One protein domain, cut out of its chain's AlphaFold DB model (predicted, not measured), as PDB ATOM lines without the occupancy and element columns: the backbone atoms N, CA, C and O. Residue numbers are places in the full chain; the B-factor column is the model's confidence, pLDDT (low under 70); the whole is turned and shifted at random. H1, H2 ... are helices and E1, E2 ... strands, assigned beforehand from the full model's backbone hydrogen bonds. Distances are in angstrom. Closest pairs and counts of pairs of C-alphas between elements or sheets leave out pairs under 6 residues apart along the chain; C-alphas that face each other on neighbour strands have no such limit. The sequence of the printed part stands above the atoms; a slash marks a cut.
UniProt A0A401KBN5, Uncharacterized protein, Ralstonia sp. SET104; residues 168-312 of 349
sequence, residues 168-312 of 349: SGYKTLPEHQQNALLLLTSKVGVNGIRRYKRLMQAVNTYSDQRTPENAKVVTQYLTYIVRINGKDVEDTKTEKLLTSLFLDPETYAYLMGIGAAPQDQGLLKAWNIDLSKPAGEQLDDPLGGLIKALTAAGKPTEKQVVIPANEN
ATOM      1  N   SER A 168     -23.494 -27.907 -15.885       90.25
ATOM      2  CA  SER A 168     -23.782 -26.499 -15.573       90.25
ATOM      3  C   SER A 168     -25.009 -26.344 -14.671       90.25
ATOM      4  O   SER A 168     -25.014 -25.536 -13.744       90.25
ATOM      5  N   GLY A 169     -26.040 -27.154 -14.907       88.38
ATOM      6  CA  GLY A 169     -27.290 -27.112 -14.160       88.38
ATOM      7  C   GLY A 169     -27.426 -28.160 -13.054       88.38
ATOM      8  O   GLY A 169     -28.533 -28.338 -12.548       88.38
ATOM      9  N   TYR A 170     -26.340 -28.818 -12.621       91.75
ATOM     10  CA  TYR A 170     -26.389 -29.895 -11.616       91.75
ATOM     11  C   TYR A 170     -27.183 -29.507 -10.363       91.75
ATOM     12  O   TYR A 170     -28.080 -30.226  -9.934       91.75
ATOM     13  N   LYS A 171     -26.899 -28.320  -9.812       91.69
ATOM     14  CA  LYS A 171     -27.544 -27.816  -8.589       91.69
ATOM     15  C   LYS A 171     -29.014 -27.444  -8.772       91.69
ATOM     16  O   LYS A 171     -29.711 -27.247  -7.784       91.69
ATOM     17  N   THR A 172     -29.485 -27.351 -10.012       90.31
ATOM     18  CA  THR A 172     -30.895 -27.088 -10.310       90.31
ATOM     19  C   THR A 172     -31.714 -28.374 -10.379       90.31
ATOM     20  O   THR A 172     -32.942 -28.308 -10.280       90.31
ATOM     21  N   LEU A 173     -31.070 -29.532 -10.572       87.25
ATOM     22  CA  LEU A 173     -31.754 -30.818 -10.653       87.25
ATOM     23  C   LEU A 173     -32.470 -31.129  -9.328       87.25
ATOM     24  O   LEU A 173     -31.944 -30.810  -8.260       87.25
ATOM     25  N   PRO A 174     -33.642 -31.775  -9.362       87.00
ATOM     26  CA  PRO A 174     -34.238 -32.412  -8.197       87.00
ATOM     27  C   PRO A 174     -33.244 -33.267  -7.399       87.00
ATOM     28  O   PRO A 174     -32.365 -33.921  -7.961       87.00
ATOM     29  N   GLU A 175     -33.413 -33.307  -6.077       79.81
ATOM     30  CA  GLU A 175     -32.471 -33.984  -5.177       79.81
ATOM     31  C   GLU A 175     -32.296 -35.477  -5.493       79.81
ATOM     32  O   GLU A 175     -31.176 -35.976  -5.502       79.81
ATOM     33  N   HIS A 176     -33.371 -36.193  -5.833       78.12
ATOM     34  CA  HIS A 176     -33.293 -37.610  -6.207       78.12
ATOM     35  C   HIS A 176     -32.437 -37.838  -7.468       78.12
ATOM     36  O   HIS A 176     -31.654 -38.784  -7.522       78.12
ATOM     37  N   GLN A 177     -32.483 -36.921  -8.437       87.38
ATOM     38  CA  GLN A 177     -31.652 -36.979  -9.643       87.38
ATOM     39  C   GLN A 177     -30.183 -36.669  -9.351       87.38
ATOM     40  O   GLN A 177     -29.298 -37.349  -9.872       87.38
ATOM     41  N   GLN A 178     -29.911 -35.698  -8.473       83.56
ATOM     42  CA  GLN A 178     -28.557 -35.462  -7.960       83.56
ATOM     43  C   GLN A 178     -28.023 -36.715  -7.249       83.56
ATOM     44  O   GLN A 178     -26.904 -37.154  -7.509       83.56
ATOM     45  N   ASN A 179     -28.851 -37.347  -6.414       77.75
ATOM     46  CA  ASN A 179     -28.489 -38.546  -5.664       77.75
ATOM     47  C   ASN A 179     -28.224 -39.755  -6.570       77.75
ATOM     48  O   ASN A 179     -27.317 -40.530  -6.276       77.75
ATOM     49  N   ALA A 180     -28.932 -39.903  -7.694       77.50
ATOM     50  CA  ALA A 180     -28.614 -40.926  -8.692       77.50
ATOM     51  C   ALA A 180     -27.213 -40.713  -9.297       77.50
ATOM     52  O   ALA A 180     -26.401 -41.638  -9.339       77.50
ATOM     53  N   LEU A 181     -26.876 -39.482  -9.690       84.75
ATOM     54  CA  LEU A 181     -25.548 -39.158 -10.227       84.75
ATOM     55  C   LEU A 181     -24.437 -39.322  -9.176       84.75
ATOM     56  O   LEU A 181     -23.332 -39.776  -9.493       84.75
ATOM     57  N   LEU A 182     -24.726 -39.013  -7.910       79.69
ATOM     58  CA  LEU A 182     -23.805 -39.251  -6.798       79.69
ATOM     59  C   LEU A 182     -23.605 -40.731  -6.516       79.69
ATOM     60  O   LEU A 182     -22.469 -41.165  -6.314       79.69
ATOM     61  N   LEU A 183     -24.680 -41.518  -6.546       76.69
ATOM     62  CA  LEU A 183     -24.602 -42.961  -6.381       76.69
ATOM     63  C   LEU A 183     -23.727 -43.563  -7.483       76.69
ATOM     64  O   LEU A 183     -22.814 -44.321  -7.160       76.69
ATOM     65  N   LEU A 184     -23.902 -43.162  -8.746       80.75
ATOM     66  CA  LEU A 184     -23.017 -43.601  -9.827       80.75
ATOM     67  C   LEU A 184     -21.564 -43.176  -9.569       80.75
ATOM     68  O   LEU A 184     -20.668 -44.016  -9.629       80.75
ATOM     69  N   THR A 185     -21.325 -41.914  -9.196       80.00
ATOM     70  CA  THR A 185     -19.979 -41.416  -8.854       80.00
ATOM     71  C   THR A 185     -19.331 -42.221  -7.727       80.00
ATOM     72  O   THR A 185     -18.139 -42.511  -7.796       80.00
ATOM     73  N   SER A 186     -20.095 -42.654  -6.720       72.88
ATOM     74  CA  SER A 186     -19.586 -43.508  -5.639       72.88
ATOM     75  C   SER A 186     -19.170 -44.905  -6.123       72.88
ATOM     76  O   SER A 186     -18.260 -45.507  -5.555       72.88
ATOM     77  N   LYS A 187     -19.803 -45.419  -7.190       75.69
ATOM     78  CA  LYS A 187     -19.489 -46.727  -7.786       75.69
ATOM     79  C   LYS A 187     -18.274 -46.668  -8.699       75.69
ATOM     80  O   LYS A 187     -17.433 -47.559  -8.642       75.69
ATOM     81  N   VAL A 188     -18.182 -45.631  -9.532       78.19
ATOM     82  CA  VAL A 188     -17.111 -45.503 -10.537       78.19
ATOM     83  C   VAL A 188     -15.906 -44.692 -10.051       78.19
ATOM     84  O   VAL A 188     -14.846 -44.710 -10.677       78.19
ATOM     85  N   GLY A 189     -16.055 -43.988  -8.930       74.38
ATOM     86  CA  GLY A 189     -15.074 -43.068  -8.367       74.38
ATOM     87  C   GLY A 189     -15.041 -41.706  -9.071       74.38
ATOM     88  O   GLY A 189     -15.405 -41.563 -10.239       74.38
ATOM     89  N   VAL A 190     -14.511 -40.698  -8.373       78.88
ATOM     90  CA  VAL A 190     -14.389 -39.303  -8.854       78.88
ATOM     91  C   VAL A 190     -13.617 -39.197 -10.176       78.88
ATOM     92  O   VAL A 190     -13.959 -38.395 -11.041       78.88
ATOM     93  N   ASN A 191     -12.588 -40.025 -10.376       81.56
ATOM     94  CA  ASN A 191     -11.834 -40.048 -11.637       81.56
ATOM     95  C   ASN A 191     -12.554 -40.830 -12.743       81.56
ATOM     96  O   ASN A 191     -12.394 -40.514 -13.921       81.56
ATOM     97  N   GLY A 192     -13.345 -41.842 -12.375       84.62
ATOM     98  CA  GLY A 192     -14.142 -42.619 -13.318       84.62
ATOM     99  C   GLY A 192     -15.264 -41.779 -13.911       84.62
ATOM    100  O   GLY A 192     -15.380 -41.705 -15.132       84.62
ATOM    101  N   ILE A 193     -16.016 -41.064 -13.069       86.88
ATOM    102  CA  ILE A 193     -17.172 -40.283 -13.523       86.88
ATOM    103  C   ILE A 193     -16.775 -39.166 -14.499       86.88
ATOM    104  O   ILE A 193     -17.481 -38.912 -15.466       86.88
ATOM    105  N   ARG A 194     -15.583 -38.572 -14.339       89.44
ATOM    106  CA  ARG A 194     -15.066 -37.528 -15.247       89.44
ATOM    107  C   ARG A 194     -14.920 -37.980 -16.698       89.44
ATOM    108  O   ARG A 194     -14.788 -37.139 -17.586       89.44
ATOM    109  N   ARG A 195     -14.870 -39.291 -16.933       89.62
ATOM    110  CA  ARG A 195     -14.723 -39.899 -18.258       89.62
ATOM    111  C   ARG A 195     -16.072 -40.222 -18.917       89.62
ATOM    112  O   ARG A 195     -16.061 -40.546 -20.100       89.62
ATOM    113  N   TYR A 196     -17.194 -40.096 -18.204       92.38
ATOM    114  CA  TYR A 196     -18.552 -40.317 -18.719       92.38
ATOM    115  C   TYR A 196     -19.061 -39.098 -19.506       92.38
ATOM    116  O   TYR A 196     -19.955 -38.367 -19.078       92.38
ATOM    117  N   LYS A 197     -18.439 -38.809 -20.652       92.19
ATOM    118  CA  LYS A 197     -18.714 -37.584 -21.418       92.19
ATOM    119  C   LYS A 197     -20.148 -37.523 -21.939       92.19
ATOM    120  O   LYS A 197     -20.728 -36.436 -21.955       92.19
ATOM    121  N   ARG A 198     -20.713 -38.654 -22.373       93.62
ATOM    122  CA  ARG A 198     -22.067 -38.684 -22.938       93.62
ATOM    123  C   ARG A 198     -23.121 -38.554 -21.854       93.62
ATOM    124  O   ARG A 198     -24.066 -37.798 -22.061       93.62
ATOM    125  N   LEU A 199     -22.917 -39.174 -20.689       95.50
ATOM    126  CA  LEU A 199     -23.747 -38.901 -19.517       95.50
ATOM    127  C   LEU A 199     -23.778 -37.401 -19.201       95.50
ATOM    128  O   LEU A 199     -24.859 -36.830 -19.103       95.50
ATOM    129  N   MET A 200     -22.617 -36.741 -19.095       95.31
ATOM    130  CA  MET A 200     -22.575 -35.304 -18.782       95.31
ATOM    131  C   MET A 200     -23.295 -34.469 -19.842       95.31
ATOM    132  O   MET A 200     -24.023 -33.537 -19.509       95.31
ATOM    133  N   GLN A 201     -23.128 -34.809 -21.123       95.12
ATOM    134  CA  GLN A 201     -23.842 -34.144 -22.211       95.12
ATOM    135  C   GLN A 201     -25.361 -34.337 -22.092       95.12
ATOM    136  O   GLN A 201     -26.097 -33.355 -22.144       95.12
ATOM    137  N   ALA A 202     -25.825 -35.571 -21.881       96.50
ATOM    138  CA  ALA A 202     -27.241 -35.888 -21.726       96.50
ATOM    139  C   ALA A 202     -27.857 -35.163 -20.522       96.50
ATOM    140  O   ALA A 202     -28.948 -34.605 -20.632       96.50
ATOM    141  N   VAL A 203     -27.145 -35.117 -19.391       96.31
ATOM    142  CA  VAL A 203     -27.612 -34.418 -18.188       96.31
ATOM    143  C   VAL A 203     -27.660 -32.908 -18.409       96.31
ATOM    144  O   VAL A 203     -28.624 -32.283 -17.982       96.31
ATOM    145  N   ASN A 204     -26.684 -32.313 -19.103       95.62
ATOM    146  CA  ASN A 204     -26.740 -30.890 -19.459       95.62
ATOM    147  C   ASN A 204     -27.949 -30.587 -20.356       95.62
ATOM    148  O   ASN A 204     -28.738 -29.704 -20.030       95.62
ATOM    149  N   THR A 205     -28.166 -31.374 -21.417       96.25
ATOM    150  CA  THR A 205     -29.343 -31.223 -22.289       96.25
ATOM    151  C   THR A 205     -30.651 -31.358 -21.512       96.25
ATOM    152  O   THR A 205     -31.556 -30.546 -21.685       96.25
ATOM    153  N   TYR A 206     -30.752 -32.345 -20.620       96.38
ATOM    154  CA  TYR A 206     -31.921 -32.512 -19.760       96.38
ATOM    155  C   TYR A 206     -32.097 -31.355 -18.768       96.38
ATOM    156  O   TYR A 206     -33.215 -30.904 -18.530       96.38
ATOM    157  N   SER A 207     -31.002 -30.852 -18.198       94.00
ATOM    158  CA  SER A 207     -31.045 -29.739 -17.255       94.00
ATOM    159  C   SER A 207     -31.550 -28.455 -17.912       94.00
ATOM    160  O   SER A 207     -32.293 -27.713 -17.270       94.00
ATOM    161  N   ASP A 208     -31.178 -28.221 -19.172       93.50
ATOM    162  CA  ASP A 208     -31.659 -27.092 -19.971       93.50
ATOM    163  C   ASP A 208     -33.105 -27.310 -20.451       93.50
ATOM    164  O   ASP A 208     -33.896 -26.370 -20.521       93.50
ATOM    165  N   GLN A 209     -33.471 -28.559 -20.767       94.44
ATOM    166  CA  GLN A 209     -34.772 -28.944 -21.316       94.44
ATOM    167  C   GLN A 209     -35.334 -30.180 -20.603       94.44
ATOM    168  O   GLN A 209     -35.109 -31.325 -21.012       94.44
ATOM    169  N   ARG A 210     -36.119 -29.948 -19.546       92.94
ATOM    170  CA  ARG A 210     -36.668 -31.009 -18.686       92.94
ATOM    171  C   ARG A 210     -37.879 -31.702 -19.304       92.94
ATOM    172  O   ARG A 210     -39.010 -31.496 -18.868       92.94
ATOM    173  N   THR A 211     -37.637 -32.534 -20.308       95.06
ATOM    174  CA  THR A 211     -38.658 -33.395 -20.921       95.06
ATOM    175  C   THR A 211     -38.492 -34.857 -20.487       95.06
ATOM    176  O   THR A 211     -37.373 -35.277 -20.162       95.06
ATOM    177  N   PRO A 212     -39.573 -35.661 -20.481       91.81
ATOM    178  CA  PRO A 212     -39.488 -37.101 -20.220       91.81
ATOM    179  C   PRO A 212     -38.545 -37.838 -21.180       91.81
ATOM    180  O   PRO A 212     -37.876 -38.793 -20.791       91.81
ATOM    181  N   GLU A 213     -38.459 -37.392 -22.432       94.25
ATOM    182  CA  GLU A 213     -37.587 -37.962 -23.459       94.25
ATOM    183  C   GLU A 213     -36.116 -37.727 -23.113       94.25
ATOM    184  O   GLU A 213     -35.328 -38.670 -23.107       94.25
ATOM    185  N   ASN A 214     -35.757 -36.495 -22.736       95.69
ATOM    186  CA  ASN A 214     -34.393 -36.166 -22.326       95.69
ATOM    187  C   ASN A 214     -34.006 -36.899 -21.034       95.69
ATOM    188  O   ASN A 214     -32.876 -37.369 -20.912       95.69
ATOM    189  N   ALA A 215     -34.950 -37.080 -20.102       93.75
ATOM    190  CA  ALA A 215     -34.723 -37.875 -18.897       93.75
ATOM    191  C   ALA A 215     -34.399 -39.342 -19.234       93.75
ATOM    192  O   ALA A 215     -33.452 -39.906 -18.690       93.75
ATOM    193  N   LYS A 216     -35.122 -39.949 -20.187       92.94
ATOM    194  CA  LYS A 216     -34.836 -41.312 -20.673       92.94
ATOM    195  C   LYS A 216     -33.471 -41.426 -21.356       92.94
ATOM    196  O   LYS A 216     -32.827 -42.466 -21.242       92.94
ATOM    197  N   VAL A 217     -33.012 -40.383 -22.051       95.81
ATOM    198  CA  VAL A 217     -31.663 -40.372 -22.643       95.81
ATOM    199  C   VAL A 217     -30.594 -40.402 -21.551       95.81
ATOM    200  O   VAL A 217     -29.634 -41.155 -21.680       95.81
ATOM    201  N   VAL A 218     -30.770 -39.666 -20.446       95.94
ATOM    202  CA  VAL A 218     -29.836 -39.724 -19.305       95.94
ATOM    203  C   VAL A 218     -29.703 -41.151 -18.777       95.94
ATOM    204  O   VAL A 218     -28.587 -41.629 -18.571       95.94
ATOM    205  N   THR A 219     -30.819 -41.867 -18.611       93.50
ATOM    206  CA  THR A 219     -30.799 -43.212 -18.019       93.50
ATOM    207  C   THR A 219     -30.065 -44.252 -18.862       93.50
ATOM    208  O   THR A 219     -29.534 -45.200 -18.301       93.50
ATOM    209  N   GLN A 220     -29.935 -44.047 -20.178       93.06
ATOM    210  CA  GLN A 220     -29.141 -44.927 -21.055       93.06
ATOM    211  C   GLN A 220     -27.640 -44.924 -20.721       93.06
ATOM    212  O   GLN A 220     -26.913 -45.834 -21.117       93.06
ATOM    213  N   TYR A 221     -27.176 -43.897 -20.009       94.25
ATOM    214  CA  TYR A 221     -25.781 -43.732 -19.610       94.25
ATOM    215  C   TYR A 221     -25.553 -43.987 -18.108       94.25
ATOM    216  O   TYR A 221     -24.418 -43.923 -17.638       94.25
ATOM    217  N   LEU A 222     -26.600 -44.329 -17.342       90.56
ATOM    218  CA  LEU A 222     -26.509 -44.680 -15.915       90.56
ATOM    219  C   LEU A 222     -26.114 -46.153 -15.698       90.56
ATOM    220  O   LEU A 222     -26.718 -46.869 -14.903       90.56
ATOM    221  N   THR A 223     -25.071 -46.597 -16.397       89.69
ATOM    222  CA  THR A 223     -24.538 -47.965 -16.330       89.69
ATOM    223  C   THR A 223     -23.038 -47.956 -16.024       89.69
ATOM    224  O   THR A 223     -22.325 -46.974 -16.255       89.69
ATOM    225  N   TYR A 224     -22.529 -49.057 -15.480       85.56
ATOM    226  CA  TYR A 224     -21.098 -49.276 -15.317       85.56
ATOM    227  C   TYR A 224     -20.758 -50.762 -15.403       85.56
ATOM    228  O   TYR A 224     -21.553 -51.636 -15.053       85.56
ATOM    229  N   ILE A 225     -19.539 -51.042 -15.863       88.31
ATOM    230  CA  ILE A 225     -19.019 -52.399 -15.990       88.31
ATOM    231  C   ILE A 225     -17.987 -52.617 -14.890       88.31
ATOM    232  O   ILE A 225     -17.131 -51.769 -14.628       88.31
ATOM    233  N   VAL A 226     -18.041 -53.780 -14.253       84.62
ATOM    234  CA  VAL A 226     -17.034 -54.222 -13.294       84.62
ATOM    235  C   VAL A 226     -16.287 -55.404 -13.880       84.62
ATOM    236  O   VAL A 226     -16.871 -56.436 -14.206       84.62
ATOM    237  N   ARG A 227     -14.969 -55.267 -13.968       87.25
ATOM    238  CA  ARG A 227     -14.060 -56.372 -14.226       87.25
ATOM    239  C   ARG A 227     -13.703 -57.044 -12.911       87.25
ATOM    240  O   ARG A 227     -13.130 -56.407 -12.026       87.25
ATOM    241  N   ILE A 228     -14.017 -58.331 -12.795       85.44
ATOM    242  CA  ILE A 228     -13.606 -59.178 -11.671       85.44
ATOM    243  C   ILE A 228     -12.986 -60.448 -12.234       85.44
ATOM    244  O   ILE A 228     -13.593 -61.134 -13.057       85.44
ATOM    245  N   ASN A 229     -11.771 -60.768 -11.784       85.81
ATOM    246  CA  ASN A 229     -11.048 -61.965 -12.214       85.81
ATOM    247  C   ASN A 229     -10.980 -62.096 -13.758       85.81
ATOM    248  O   ASN A 229     -11.238 -63.158 -14.323       85.81
ATOM    249  N   GLY A 230     -10.711 -60.977 -14.444       86.69
ATOM    250  CA  GLY A 230     -10.615 -60.894 -15.908       86.69
ATOM    251  C   GLY A 230     -11.945 -60.935 -16.672       86.69
ATOM    252  O   GLY A 230     -11.927 -60.812 -17.893       86.69
ATOM    253  N   LYS A 231     -13.087 -61.083 -15.987       87.38
ATOM    254  CA  LYS A 231     -14.419 -61.084 -16.602       87.38
ATOM    255  C   LYS A 231     -15.102 -59.734 -16.413       87.38
ATOM    256  O   LYS A 231     -15.227 -59.273 -15.282       87.38
ATOM    257  N   ASP A 232     -15.591 -59.169 -17.510       90.50
ATOM    258  CA  ASP A 232     -16.406 -57.955 -17.513       90.50
ATOM    259  C   ASP A 232     -17.869 -58.323 -17.259       90.50
ATOM    260  O   ASP A 232     -18.425 -59.207 -17.916       90.50
ATOM    261  N   VAL A 233     -18.473 -57.677 -16.264       88.31
ATOM    262  CA  VAL A 233     -19.871 -57.867 -15.877       88.31
ATOM    263  C   VAL A 233     -20.529 -56.506 -15.733       88.31
ATOM    264  O   VAL A 233     -20.029 -55.641 -15.016       88.31
ATOM    265  N   GLU A 234     -21.653 -56.328 -16.412       89.19
ATOM    266  CA  GLU A 234     -22.516 -55.165 -16.238       89.19
ATOM    267  C   GLU A 234     -23.357 -55.318 -14.965       89.19
ATOM    268  O   GLU A 234     -23.933 -56.380 -14.712       89.19
ATOM    269  N   ASP A 235     -23.404 -54.271 -14.141       85.50
ATOM    270  CA  ASP A 235     -24.208 -54.257 -12.915       85.50
ATOM    271  C   ASP A 235     -25.634 -53.765 -13.205       85.50
ATOM    272  O   ASP A 235     -26.017 -52.634 -12.889       85.50
ATOM    273  N   THR A 236     -26.424 -54.652 -13.808       89.81
ATOM    274  CA  THR A 236     -27.816 -54.399 -14.216       89.81
ATOM    275  C   THR A 236     -28.745 -54.117 -13.032       89.81
ATOM    276  O   THR A 236     -29.743 -53.405 -13.172       89.81
ATOM    277  N   LYS A 237     -28.433 -54.630 -11.833       87.00
ATOM    278  CA  LYS A 237     -29.174 -54.303 -10.609       87.00
ATOM    279  C   LYS A 237     -29.005 -52.834 -10.255       87.00
ATOM    280  O   LYS A 237     -29.996 -52.129 -10.064       87.00
ATOM    281  N   THR A 238     -27.759 -52.375 -10.165       84.62
ATOM    282  CA  THR A 238     -27.474 -50.976  -9.838       84.62
ATOM    283  C   THR A 238     -27.960 -50.040 -10.943       84.62
ATOM    284  O   THR A 238     -28.492 -48.985 -10.620       84.62
ATOM    285  N   GLU A 239     -27.871 -50.427 -12.218       90.56
ATOM    286  CA  GLU A 239     -28.443 -49.672 -13.346       90.56
ATOM    287  C   GLU A 239     -29.948 -49.405 -13.157       90.56
ATOM    288  O   GLU A 239     -30.402 -48.261 -13.249       90.56
ATOM    289  N   LYS A 240     -30.736 -50.436 -12.819       90.38
ATOM    290  CA  LYS A 240     -32.183 -50.293 -12.559       90.38
ATOM    291  C   LYS A 240     -32.467 -49.417 -11.337       90.38
ATOM    292  O   LYS A 240     -33.395 -48.605 -11.352       90.38
ATOM    293  N   LEU A 241     -31.656 -49.534 -10.286       85.38
ATOM    294  CA  LEU A 241     -31.763 -48.682  -9.098       85.38
ATOM    295  C   LEU A 241     -31.427 -47.215  -9.409       85.38
ATOM    296  O   LEU A 241     -32.155 -46.325  -8.990       85.38
ATOM    297  N   LEU A 242     -30.384 -46.947 -10.193       84.75
ATOM    298  CA  LEU A 242     -30.037 -45.597 -10.646       84.75
ATOM    299  C   LEU A 242     -31.124 -45.004 -11.548       84.75
ATOM    300  O   LEU A 242     -31.514 -43.854 -11.370       84.75
ATOM    301  N   THR A 243     -31.639 -45.805 -12.483       92.44
ATOM    302  CA  THR A 243     -32.707 -45.413 -13.411       92.44
ATOM    303  C   THR A 243     -33.988 -45.060 -12.667       92.44
ATOM    304  O   THR A 243     -34.565 -44.002 -12.907       92.44
ATOM    305  N   SER A 244     -34.416 -45.915 -11.733       88.50
ATOM    306  CA  SER A 244     -35.579 -45.629 -10.891       88.50
ATOM    307  C   SER A 244     -35.340 -44.400 -10.020       88.50
ATOM    308  O   SER A 244     -36.154 -43.492 -10.054       88.50
ATOM    309  N   LEU A 245     -34.195 -44.275  -9.344       86.50
ATOM    310  CA  LEU A 245     -33.900 -43.095  -8.526       86.50
ATOM    311  C   LEU A 245     -33.918 -41.785  -9.334       86.50
ATOM    312  O   LEU A 245     -34.299 -40.749  -8.798       86.50
ATOM    313  N   PHE A 246     -33.523 -41.824 -10.610       88.81
ATOM    314  CA  PHE A 246     -33.506 -40.651 -11.484       88.81
ATOM    315  C   PHE A 246     -34.890 -40.291 -12.057       88.81
ATOM    316  O   PHE A 246     -35.221 -39.109 -12.153       88.81
ATOM    317  N   LEU A 247     -35.687 -41.286 -12.463       92.06
ATOM    318  CA  LEU A 247     -36.976 -41.068 -13.134       92.06
ATOM    319  C   LEU A 247     -38.170 -41.060 -12.180       92.06
ATOM    320  O   LEU A 247     -39.086 -40.263 -12.364       92.06
ATOM    321  N   ASP A 248     -38.173 -41.968 -11.209       88.06
ATOM    322  CA  ASP A 248     -39.284 -42.206 -10.295       88.06
ATOM    323  C   ASP A 248     -38.782 -42.686  -8.912       88.06
ATOM    324  O   ASP A 248     -38.571 -43.889  -8.687       88.06
ATOM    325  N   PRO A 249     -38.597 -41.759  -7.954       80.81
ATOM    326  CA  PRO A 249     -38.113 -42.099  -6.622       80.81
ATOM    327  C   PRO A 249     -39.061 -43.027  -5.842       80.81
ATOM    328  O   PRO A 249     -38.595 -43.713  -4.928       80.81
ATOM    329  N   GLU A 250     -40.352 -43.111  -6.194       80.56
ATOM    330  CA  GLU A 250     -41.279 -44.069  -5.575       80.56
ATOM    331  C   GLU A 250     -40.957 -45.502  -6.010       80.56
ATOM    332  O   GLU A 250     -40.831 -46.391  -5.163       80.56
ATOM    333  N   THR A 251     -40.719 -45.722  -7.311       86.12
ATOM    334  CA  THR A 251     -40.213 -47.007  -7.822       86.12
ATOM    335  C   THR A 251     -38.904 -47.395  -7.129       86.12
ATOM    336  O   THR A 251     -38.744 -48.551  -6.731       86.12
ATOM    337  N   TYR A 252     -37.975 -46.453  -6.930       80.81
ATOM    338  CA  TYR A 252     -36.727 -46.732  -6.209       80.81
ATOM    339  C   TYR A 252     -36.984 -47.185  -4.765       80.81
ATOM    340  O   TYR A 252     -36.454 -48.211  -4.331       80.81
ATOM    341  N   ALA A 253     -37.826 -46.459  -4.024       71.31
ATOM    342  CA  ALA A 253     -38.175 -46.799  -2.647       71.31
ATOM    343  C   ALA A 253     -38.838 -48.184  -2.544       71.31
ATOM    344  O   ALA A 253     -38.523 -48.960  -1.636       71.31
ATOM    345  N   TYR A 254     -39.708 -48.524  -3.498       79.50
ATOM    346  CA  TYR A 254     -40.323 -49.846  -3.590       79.50
ATOM    347  C   TYR A 254     -39.288 -50.954  -3.841       79.50
ATOM    348  O   TYR A 254     -39.267 -51.951  -3.120       79.50
ATOM    349  N   LEU A 255     -38.383 -50.769  -4.809       74.75
ATOM    350  CA  LEU A 255     -37.321 -51.737  -5.120       74.75
ATOM    351  C   LEU A 255     -36.347 -51.945  -3.952       74.75
ATOM    352  O   LEU A 255     -35.826 -53.044  -3.770       74.75
ATOM    353  N   MET A 256     -36.139 -50.911  -3.137       71.00
ATOM    354  CA  MET A 256     -35.354 -50.975  -1.901       71.00
ATOM    355  C   MET A 256     -36.113 -51.617  -0.725       71.00
ATOM    356  O   MET A 256     -35.520 -51.840   0.327       71.00
ATOM    357  N   GLY A 257     -37.406 -51.928  -0.884       70.75
ATOM    358  CA  GLY A 257     -38.246 -52.541   0.150       70.75
ATOM    359  C   GLY A 257     -38.669 -51.588   1.272       70.75
ATOM    360  O   GLY A 257     -39.119 -52.049   2.317       70.75
ATOM    361  N   ILE A 258     -38.516 -50.278   1.072       68.12
ATOM    362  CA  ILE A 258     -38.820 -49.240   2.073       68.12
ATOM    363  C   ILE A 258     -40.086 -48.437   1.742       68.12
ATOM    364  O   ILE A 258     -40.569 -47.686   2.584       68.12
ATOM    365  N   GLY A 259     -40.616 -48.579   0.524       64.75
ATOM    366  CA  GLY A 259     -41.795 -47.866   0.033       64.75
ATOM    367  C   GLY A 259     -42.934 -48.792  -0.392       64.75
ATOM    368  O   GLY A 259     -42.744 -49.989  -0.610       64.75
ATOM    369  N   ALA A 260     -44.130 -48.218  -0.529       76.00
ATOM    370  CA  ALA A 260     -45.266 -48.883  -1.163       76.00
ATOM    371  C   ALA A 260     -45.064 -48.986  -2.685       76.00
ATOM    372  O   ALA A 260     -44.213 -48.303  -3.250       76.00
ATOM    373  N   ALA A 261     -45.852 -49.835  -3.352       80.25
ATOM    374  CA  ALA A 261     -45.821 -49.920  -4.809       80.25
ATOM    375  C   ALA A 261     -46.236 -48.569  -5.440       80.25
ATOM    376  O   ALA A 261     -47.246 -48.002  -5.009       80.25
ATOM    377  N   PRO A 262     -45.494 -48.070  -6.446       84.38
ATOM    378  CA  PRO A 262     -45.767 -46.788  -7.091       84.38
ATOM    379  C   PRO A 262     -47.078 -46.830  -7.882       84.38
ATOM    380  O   PRO A 262     -47.521 -47.892  -8.343       84.38
ATOM    381  N   GLN A 263     -47.693 -45.659  -8.066       85.31
ATOM    382  CA  GLN A 263     -48.894 -45.540  -8.900       85.31
ATOM    383  C   GLN A 263     -48.585 -45.821 -10.374       85.31
ATOM    384  O   GLN A 263     -49.318 -46.568 -11.028       85.31
ATOM    385  N   ASP A 264     -47.489 -45.255 -10.890       88.50
ATOM    386  CA  ASP A 264     -46.982 -45.594 -12.214       88.50
ATOM    387  C   ASP A 264     -46.124 -46.861 -12.136       88.50
ATOM    388  O   ASP A 264     -45.055 -46.901 -11.539       88.50
ATOM    389  N   GLN A 265     -46.609 -47.925 -12.768       89.50
ATOM    390  CA  GLN A 265     -45.939 -49.223 -12.794       89.50
ATOM    391  C   GLN A 265     -45.148 -49.450 -14.089       89.50
ATOM    392  O   GLN A 265     -44.739 -50.580 -14.354       89.50
ATOM    393  N   GLY A 266     -44.961 -48.427 -14.929       91.19
ATOM    394  CA  GLY A 266     -44.309 -48.549 -16.234       91.19
ATOM    395  C   GLY A 266     -42.920 -49.188 -16.161       91.19
ATOM    396  O   GLY A 266     -42.655 -50.157 -16.876       91.19
ATOM    397  N   LEU A 267     -42.063 -48.712 -15.249       90.12
ATOM    398  CA  LEU A 267     -40.718 -49.266 -15.036       90.12
ATOM    399  C   LEU A 267     -40.762 -50.693 -14.478       90.12
ATOM    400  O   LEU A 267     -40.080 -51.583 -14.987       90.12
ATOM    401  N   LEU A 268     -41.610 -50.937 -13.474       90.94
ATOM    402  CA  LEU A 268     -41.765 -52.259 -12.860       90.94
ATOM    403  C   LEU A 268     -42.223 -53.309 -13.881       90.94
ATOM    404  O   LEU A 268     -41.684 -54.414 -13.912       90.94
ATOM    405  N   LYS A 269     -43.153 -52.944 -14.772       91.62
ATOM    406  CA  LYS A 269     -43.606 -53.797 -15.880       91.62
ATOM    407  C   LYS A 269     -42.506 -54.030 -16.910       91.62
ATOM    408  O   LYS A 269     -42.303 -55.171 -17.311       91.62
ATOM    409  N   ALA A 270     -41.769 -52.989 -17.302       91.00
ATOM    410  CA  ALA A 270     -40.654 -53.116 -18.243       91.00
ATOM    411  C   ALA A 270     -39.555 -54.069 -17.736       91.00
ATOM    412  O   ALA A 270     -38.858 -54.698 -18.532       91.00
ATOM    413  N   TRP A 271     -39.418 -54.206 -16.416       92.00
ATOM    414  CA  TRP A 271     -38.447 -55.093 -15.774       92.00
ATOM    415  C   TRP A 271     -39.027 -56.420 -15.276       92.00
ATOM    416  O   TRP A 271     -38.298 -57.177 -14.639       92.00
ATOM    417  N   ASN A 272     -40.292 -56.718 -15.588       92.06
ATOM    418  CA  ASN A 272     -40.997 -57.931 -15.166       92.06
ATOM    419  C   ASN A 272     -40.996 -58.151 -13.638       92.06
ATOM    420  O   ASN A 272     -40.835 -59.281 -13.175       92.06
ATOM    421  N   ILE A 273     -41.163 -57.083 -12.852       90.38
ATOM    422  CA  ILE A 273     -41.252 -57.169 -11.387       90.38
ATOM    423  C   ILE A 273     -42.646 -57.648 -10.972       90.38
ATOM    424  O   ILE A 273     -43.662 -57.041 -11.315       90.38
ATOM    425  N   ASP A 274     -42.685 -58.731 -10.201       86.00
ATOM    426  CA  ASP A 274     -43.890 -59.310  -9.621       86.00
ATOM    427  C   ASP A 274     -44.230 -58.603  -8.304       86.00
ATOM    428  O   ASP A 274     -43.556 -58.776  -7.284       86.00
ATOM    429  N   LEU A 275     -45.313 -57.821  -8.321       85.38
ATOM    430  CA  LEU A 275     -45.773 -57.053  -7.161       85.38
ATOM    431  C   LEU A 275     -46.272 -57.931  -6.001       85.38
ATOM    432  O   LEU A 275     -46.453 -57.425  -4.895       85.38
ATOM    433  N   SER A 276     -46.503 -59.228  -6.233       81.06
ATOM    434  CA  SER A 276     -46.904 -60.180  -5.187       81.06
ATOM    435  C   SER A 276     -45.729 -60.708  -4.355       81.06
ATOM    436  O   SER A 276     -45.942 -61.417  -3.370       81.06
ATOM    437  N   LYS A 277     -44.491 -60.366  -4.729       79.69
ATOM    438  CA  LYS A 277     -43.260 -60.817  -4.074       79.69
ATOM    439  C   LYS A 277     -42.423 -59.627  -3.593       79.69
ATOM    440  O   LYS A 277     -42.560 -58.526  -4.125       79.69
ATOM    441  N   PRO A 278     -41.512 -59.826  -2.621       74.25
ATOM    442  CA  PRO A 278     -40.553 -58.795  -2.234       74.25
ATOM    443  C   PRO A 278     -39.748 -58.304  -3.445       74.25
ATOM    444  O   PRO A 278     -39.171 -59.102  -4.182       74.25
ATOM    445  N   ALA A 279     -39.721 -56.992  -3.680       73.75
ATOM    446  CA  ALA A 279     -39.149 -56.418  -4.900       73.75
ATOM    447  C   ALA A 279     -37.610 -56.512  -4.959       73.75
ATOM    448  O   ALA A 279     -37.041 -56.773  -6.018       73.75
ATOM    449  N   GLY A 280     -36.935 -56.358  -3.812       63.16
ATOM    450  CA  GLY A 280     -35.468 -56.286  -3.734       63.16
ATOM    451  C   GLY A 280     -34.719 -57.561  -4.148       63.16
ATOM    452  O   GLY A 280     -33.532 -57.497  -4.484       63.16
ATOM    453  N   GLU A 281     -35.404 -58.707  -4.159       73.62
ATOM    454  CA  GLU A 281     -34.849 -60.015  -4.542       73.62
ATOM    455  C   GLU A 281     -35.079 -60.364  -6.017       73.62
ATOM    456  O   GLU A 281     -34.491 -61.314  -6.526       73.62
ATOM    457  N   GLN A 282     -35.916 -59.596  -6.718       85.50
ATOM    458  CA  GLN A 282     -36.312 -59.890  -8.099       85.50
ATOM    459  C   GLN A 282     -35.415 -59.221  -9.142       85.50
ATOM    460  O   GLN A 282     -35.450 -59.577 -10.320       85.50
ATOM    461  N   LEU A 283     -34.608 -58.244  -8.727       84.62
ATOM    462  CA  LEU A 283     -33.607 -57.640  -9.593       84.62
ATOM    463  C   LEU A 283     -32.444 -58.614  -9.782       84.62
ATOM    464  O   LEU A 283     -31.760 -58.948  -8.813       84.62
ATOM    465  N   ASP A 284     -32.221 -59.022 -11.033       87.31
ATOM    466  CA  ASP A 284     -31.063 -59.828 -11.421       87.31
ATOM    467  C   ASP A 284     -29.763 -59.180 -10.927       87.31
ATOM    468  O   ASP A 284     -29.528 -57.998 -11.167       87.31
ATOM    469  N   ASP A 285     -28.949 -59.955 -10.212       85.25
ATOM    470  CA  ASP A 285     -27.707 -59.513  -9.570       85.25
ATOM    471  C   ASP A 285     -26.528 -60.364 -10.073       85.25
ATOM    472  O   ASP A 285     -25.971 -61.190  -9.332       85.25
ATOM    473  N   PRO A 286     -26.138 -60.206 -11.354       87.00
ATOM    474  CA  PRO A 286     -25.081 -61.012 -11.957       87.00
ATOM    475  C   PRO A 286     -23.731 -60.782 -11.265       87.00
ATOM    476  O   PRO A 286     -22.921 -61.707 -11.142       87.00
ATOM    477  N   LEU A 287     -23.496 -59.565 -10.766       82.75
ATOM    478  CA  LEU A 287     -22.281 -59.197 -10.050       82.75
ATOM    479  C   LEU A 287     -22.215 -59.869  -8.673       82.75
ATOM    480  O   LEU A 287     -21.199 -60.484  -8.340       82.75
ATOM    481  N   GLY A 288     -23.289 -59.799  -7.884       82.38
ATOM    482  CA  GLY A 288     -23.395 -60.479  -6.597       82.38
ATOM    483  C   GLY A 288     -23.296 -61.998  -6.737       82.38
ATOM    484  O   GLY A 288     -22.598 -62.644  -5.951       82.38
ATOM    485  N   GLY A 289     -23.911 -62.565  -7.781       84.00
ATOM    486  CA  GLY A 289     -23.778 -63.979  -8.138       84.00
ATOM    487  C   GLY A 289     -22.330 -64.380  -8.436       84.00
ATOM    488  O   GLY A 289     -21.832 -65.358  -7.873       84.00
ATOM    489  N   LEU A 290     -21.618 -63.595  -9.254       85.19
ATOM    490  CA  LEU A 290     -20.210 -63.846  -9.568       85.19
ATOM    491  C   LEU A 290     -19.318 -63.741  -8.325       85.19
ATOM    492  O   LEU A 290     -18.475 -64.609  -8.111       85.19
ATOM    493  N   ILE A 291     -19.507 -62.712  -7.493       79.88
ATOM    494  CA  ILE A 291     -18.728 -62.533  -6.260       79.88
ATOM    495  C   ILE A 291     -18.937 -63.728  -5.329       79.88
ATOM    496  O   ILE A 291     -17.956 -64.300  -4.864       79.88
ATOM    497  N   LYS A 292     -20.185 -64.163  -5.105       86.56
ATOM    498  CA  LYS A 292     -20.479 -65.351  -4.285       86.56
ATOM    499  C   LYS A 292     -19.775 -66.599  -4.820       86.56
ATOM    500  O   LYS A 292     -19.167 -67.328  -4.039       86.56
ATOM    501  N   ALA A 293     -19.810 -66.822  -6.135       84.94
ATOM    502  CA  ALA A 293     -19.150 -67.963  -6.766       84.94
ATOM    503  C   ALA A 293     -17.616 -67.912  -6.630       84.94
ATOM    504  O   ALA A 293     -16.990 -68.930  -6.340       84.94
ATOM    505  N   LEU A 294     -17.003 -66.736  -6.803       83.81
ATOM    506  CA  LEU A 294     -15.557 -66.553  -6.648       83.81
ATOM    507  C   LEU A 294     -15.116 -66.721  -5.192       83.81
ATOM    508  O   LEU A 294     -14.139 -67.425  -4.946       83.81
ATOM    509  N   THR A 295     -15.863 -66.159  -4.238       85.12
ATOM    510  CA  THR A 295     -15.606 -66.330  -2.801       85.12
ATOM    511  C   THR A 295     -15.703 -67.797  -2.394       85.12
ATOM    512  O   THR A 295     -14.805 -68.302  -1.725       85.12
ATOM    513  N   ALA A 296     -16.738 -68.514  -2.846       87.56
ATOM    514  CA  ALA A 296     -16.878 -69.951  -2.596       87.56
ATOM    515  C   ALA A 296     -15.728 -70.775  -3.209       87.56
ATOM    516  O   ALA A 296     -15.355 -71.812  -2.670       87.56
ATOM    517  N   ALA A 297     -15.141 -70.296  -4.309       86.50
ATOM    518  CA  ALA A 297     -13.987 -70.907  -4.964       86.50
ATOM    519  C   ALA A 297     -12.625 -70.437  -4.408       86.50
ATOM    520  O   ALA A 297     -11.594 -70.806  -4.970       86.50
ATOM    521  N   GLY A 298     -12.596 -69.596  -3.365       85.31
ATOM    522  CA  GLY A 298     -11.361 -69.030  -2.806       85.31
ATOM    523  C   GLY A 298     -10.590 -68.123  -3.775       85.31
ATOM    524  O   GLY A 298      -9.379 -67.956  -3.632       85.31
ATOM    525  N   LYS A 299     -11.261 -67.573  -4.794       83.81
ATOM    526  CA  LYS A 299     -10.647 -66.725  -5.824       83.81
ATOM    527  C   LYS A 299     -10.688 -65.243  -5.437       83.81
ATOM    528  O   LYS A 299     -11.621 -64.822  -4.755       83.81
ATOM    529  N   PRO A 300      -9.732 -64.427  -5.922       80.19
ATOM    530  CA  PRO A 300      -9.754 -62.984  -5.708       80.19
ATOM    531  C   PRO A 300     -11.033 -62.340  -6.255       80.19
ATOM    532  O   PRO A 300     -11.467 -62.633  -7.371       80.19
ATOM    533  N   THR A 301     -11.600 -61.417  -5.481       80.44
ATOM    534  CA  THR A 301     -12.796 -60.635  -5.840       80.44
ATOM    535  C   THR A 301     -12.479 -59.153  -6.028       80.44
ATOM    536  O   THR A 301     -13.359 -58.306  -5.867       80.44
ATOM    537  N   GLU A 302     -11.214 -58.825  -6.309       79.12
ATOM    538  CA  GLU A 302     -10.796 -57.451  -6.575       79.12
ATOM    539  C   GLU A 302     -11.532 -56.912  -7.804       79.12
ATOM    540  O   GLU A 302     -11.685 -57.600  -8.820       79.12
ATOM    541  N   LYS A 303     -12.048 -55.691  -7.666       77.62
ATOM    542  CA  LYS A 303     -12.936 -55.063  -8.638       77.62
ATOM    543  C   LYS A 303     -12.189 -53.957  -9.354       77.62
ATOM    544  O   LYS A 303     -11.643 -53.066  -8.709       77.62
ATOM    545  N   GLN A 304     -12.253 -53.965 -10.676       80.06
ATOM    546  CA  GLN A 304     -11.816 -52.846 -11.495       80.06
ATOM    547  C   GLN A 304     -13.016 -52.288 -12.256       80.06
ATOM    548  O   GLN A 304     -13.694 -53.016 -12.976       80.06
ATOM    549  N   VAL A 305     -13.281 -50.992 -12.113       79.62
ATOM    550  CA  VAL A 305     -14.330 -50.326 -12.891       79.62
ATOM    551  C   VAL A 305     -13.848 -50.148 -14.329       79.62
ATOM    552  O   VAL A 305     -12.772 -49.596 -14.576       79.62
ATOM    553  N   VAL A 306     -14.657 -50.611 -15.276       82.75
ATOM    554  CA  VAL A 306     -14.458 -50.457 -16.715       82.75
ATOM    555  C   VAL A 306     -15.520 -49.497 -17.235       82.75
ATOM    556  O   VAL A 306     -16.701 -49.621 -16.917       82.75
ATOM    557  N   ILE A 307     -15.092 -48.522 -18.034       79.00
ATOM    558  CA  ILE A 307     -16.018 -47.556 -18.623       79.00
ATOM    559  C   ILE A 307     -16.710 -48.194 -19.829       79.00
ATOM    560  O   ILE A 307     -16.002 -48.680 -20.719       79.00
ATOM    561  N   PRO A 308     -18.054 -48.184 -19.870       80.12
ATOM    562  CA  PRO A 308     -18.838 -48.694 -20.986       80.12
ATOM    563  C   PRO A 308     -18.394 -48.154 -22.355       80.12
ATOM    564  O   PRO A 308     -17.993 -47.000 -22.501       80.12
ATOM    565  N   ALA A 309     -18.468 -48.985 -23.398       75.94
ATOM    566  CA  ALA A 309     -18.020 -48.605 -24.743       75.94
ATOM    567  C   ALA A 309     -18.872 -47.487 -25.378       75.94
ATOM    568  O   ALA A 309     -18.358 -46.698 -26.177       75.94
ATOM    569  N   ASN A 310     -20.148 -47.388 -24.993       76.12
ATOM    570  CA  ASN A 310     -21.051 -46.315 -25.412       76.12
ATOM    571  C   ASN A 310     -20.609 -44.929 -24.899       76.12
ATOM    572  O   ASN A 310     -21.004 -43.936 -25.498       76.12
ATOM    573  N   GLU A 311     -19.734 -44.841 -23.892       79.62
ATOM    574  CA  GLU A 311     -19.090 -43.590 -23.450       79.62
ATOM    575  C   GLU A 311     -17.836 -43.218 -24.274       79.62
ATOM    576  O   GLU A 311     -17.383 -42.075 -24.236       79.62
ATOM    577  N   ASN A 312     -17.264 -44.156 -25.045       56.09
ATOM    578  CA  ASN A 312     -15.970 -43.981 -25.729       56.09
ATOM    579  C   ASN A 312     -16.064 -43.648 -27.228       56.09
ATOM    580  O   ASN A 312     -15.044 -43.359 -27.851       56.09
TER     581      ASN A 312
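This is residues 168 to 312 of the 349 residues of an uncharacterized protein of Ralstonia sp. SET104 (UniProt A0A401KBN5). Helix H5 is the middle of a flat helical body, with H1, H4 and H6 packed round it and H3 side by side with H4, farther from H5. At one end of the longest axis is a small three-stranded sheet with H8 over E2 and E1; H6 and the short H7 make another corner, from which the long loop of residues 271 to 285 leads to H8. The printed part has 145 residues, mostly helix by class, with eight named helices and three named strands in the order H1 H2 H3 H4 E1 E2 H5 H6 H7 H8 E3. The sheet's order is E2 E1 E3, antiparallel throughout. The whole is compact, with a radius of gyration of the C-alphas of 16.0 A and spans of 49 by 40 by 21 A.

H1, residues 175 to 188, touches the hub H5, residues 236 to 247, opposite ways at a shallow tilt of 25 degrees; the closest C-alphas, of Gln 177 and Phe 246, are 4.5 A apart. H2, residues 190 to 193, only just touches H1, and only at the corner, with 3 pairs of C-alphas within 8 A, the closest being Thr 185 and Ile 193 at 5.6 A. H3, residues 197 to 208, and H4, residues 212 to 219, form a helical hairpin, with the C-alphas of Tyr 206 and Asn 214 closest at 5.1 A. H4 touches H5 at a shallow tilt of 33 degrees, only just short of steep, with Thr 219 and Thr 243 closest at 5.5 A between C-alphas. E1, residues 225 to 228, and E2, residues 231 to 234, form an antiparallel hairpin, with N 226 and O 233 2.8 A apart. H5 and H6, residues 249 to 255, form a helical hairpin; the C-alphas of Ser 244 and Tyr 252 are closest at 4.9 A. H7, residues 266 to 270, is close to H6 but not clearly touching, with Thr 251 and Leu 268 closest at 7.4 A between C-alphas. H8, residues 286 to 296, is on the sheet at a height of 10.8 A, over E2 and E1, and runs along the strands at 10 degrees to E1 on the local plane. E3, residues 303 to 306, is antiparallel to E1, with N 227 and O 304 2.8 A apart. H1 only grazes the sheet, with residues 187 to 188. Every O i to N i+4 pair is within hydrogen-bond range in H1, H3, H4, H5, H6, H7 and H8; H2 is too short for one.

H1 begins at C-alpha 175, (-32.471, -33.984, -5.177), and is 19.9 A long. H3 measures 16.7 A, H5 16.2 A and H8 15.3 A. E3 ends at C-alpha 306, (-14.458, -50.457, -16.715).

The two C-alphas farthest apart, of Gln 209 and Gly 298, are 50.0 A apart. The printed part has no cut. The link from H7 to H8 is long. Residues 258 to 259, 280 and 312 have pLDDT under 70.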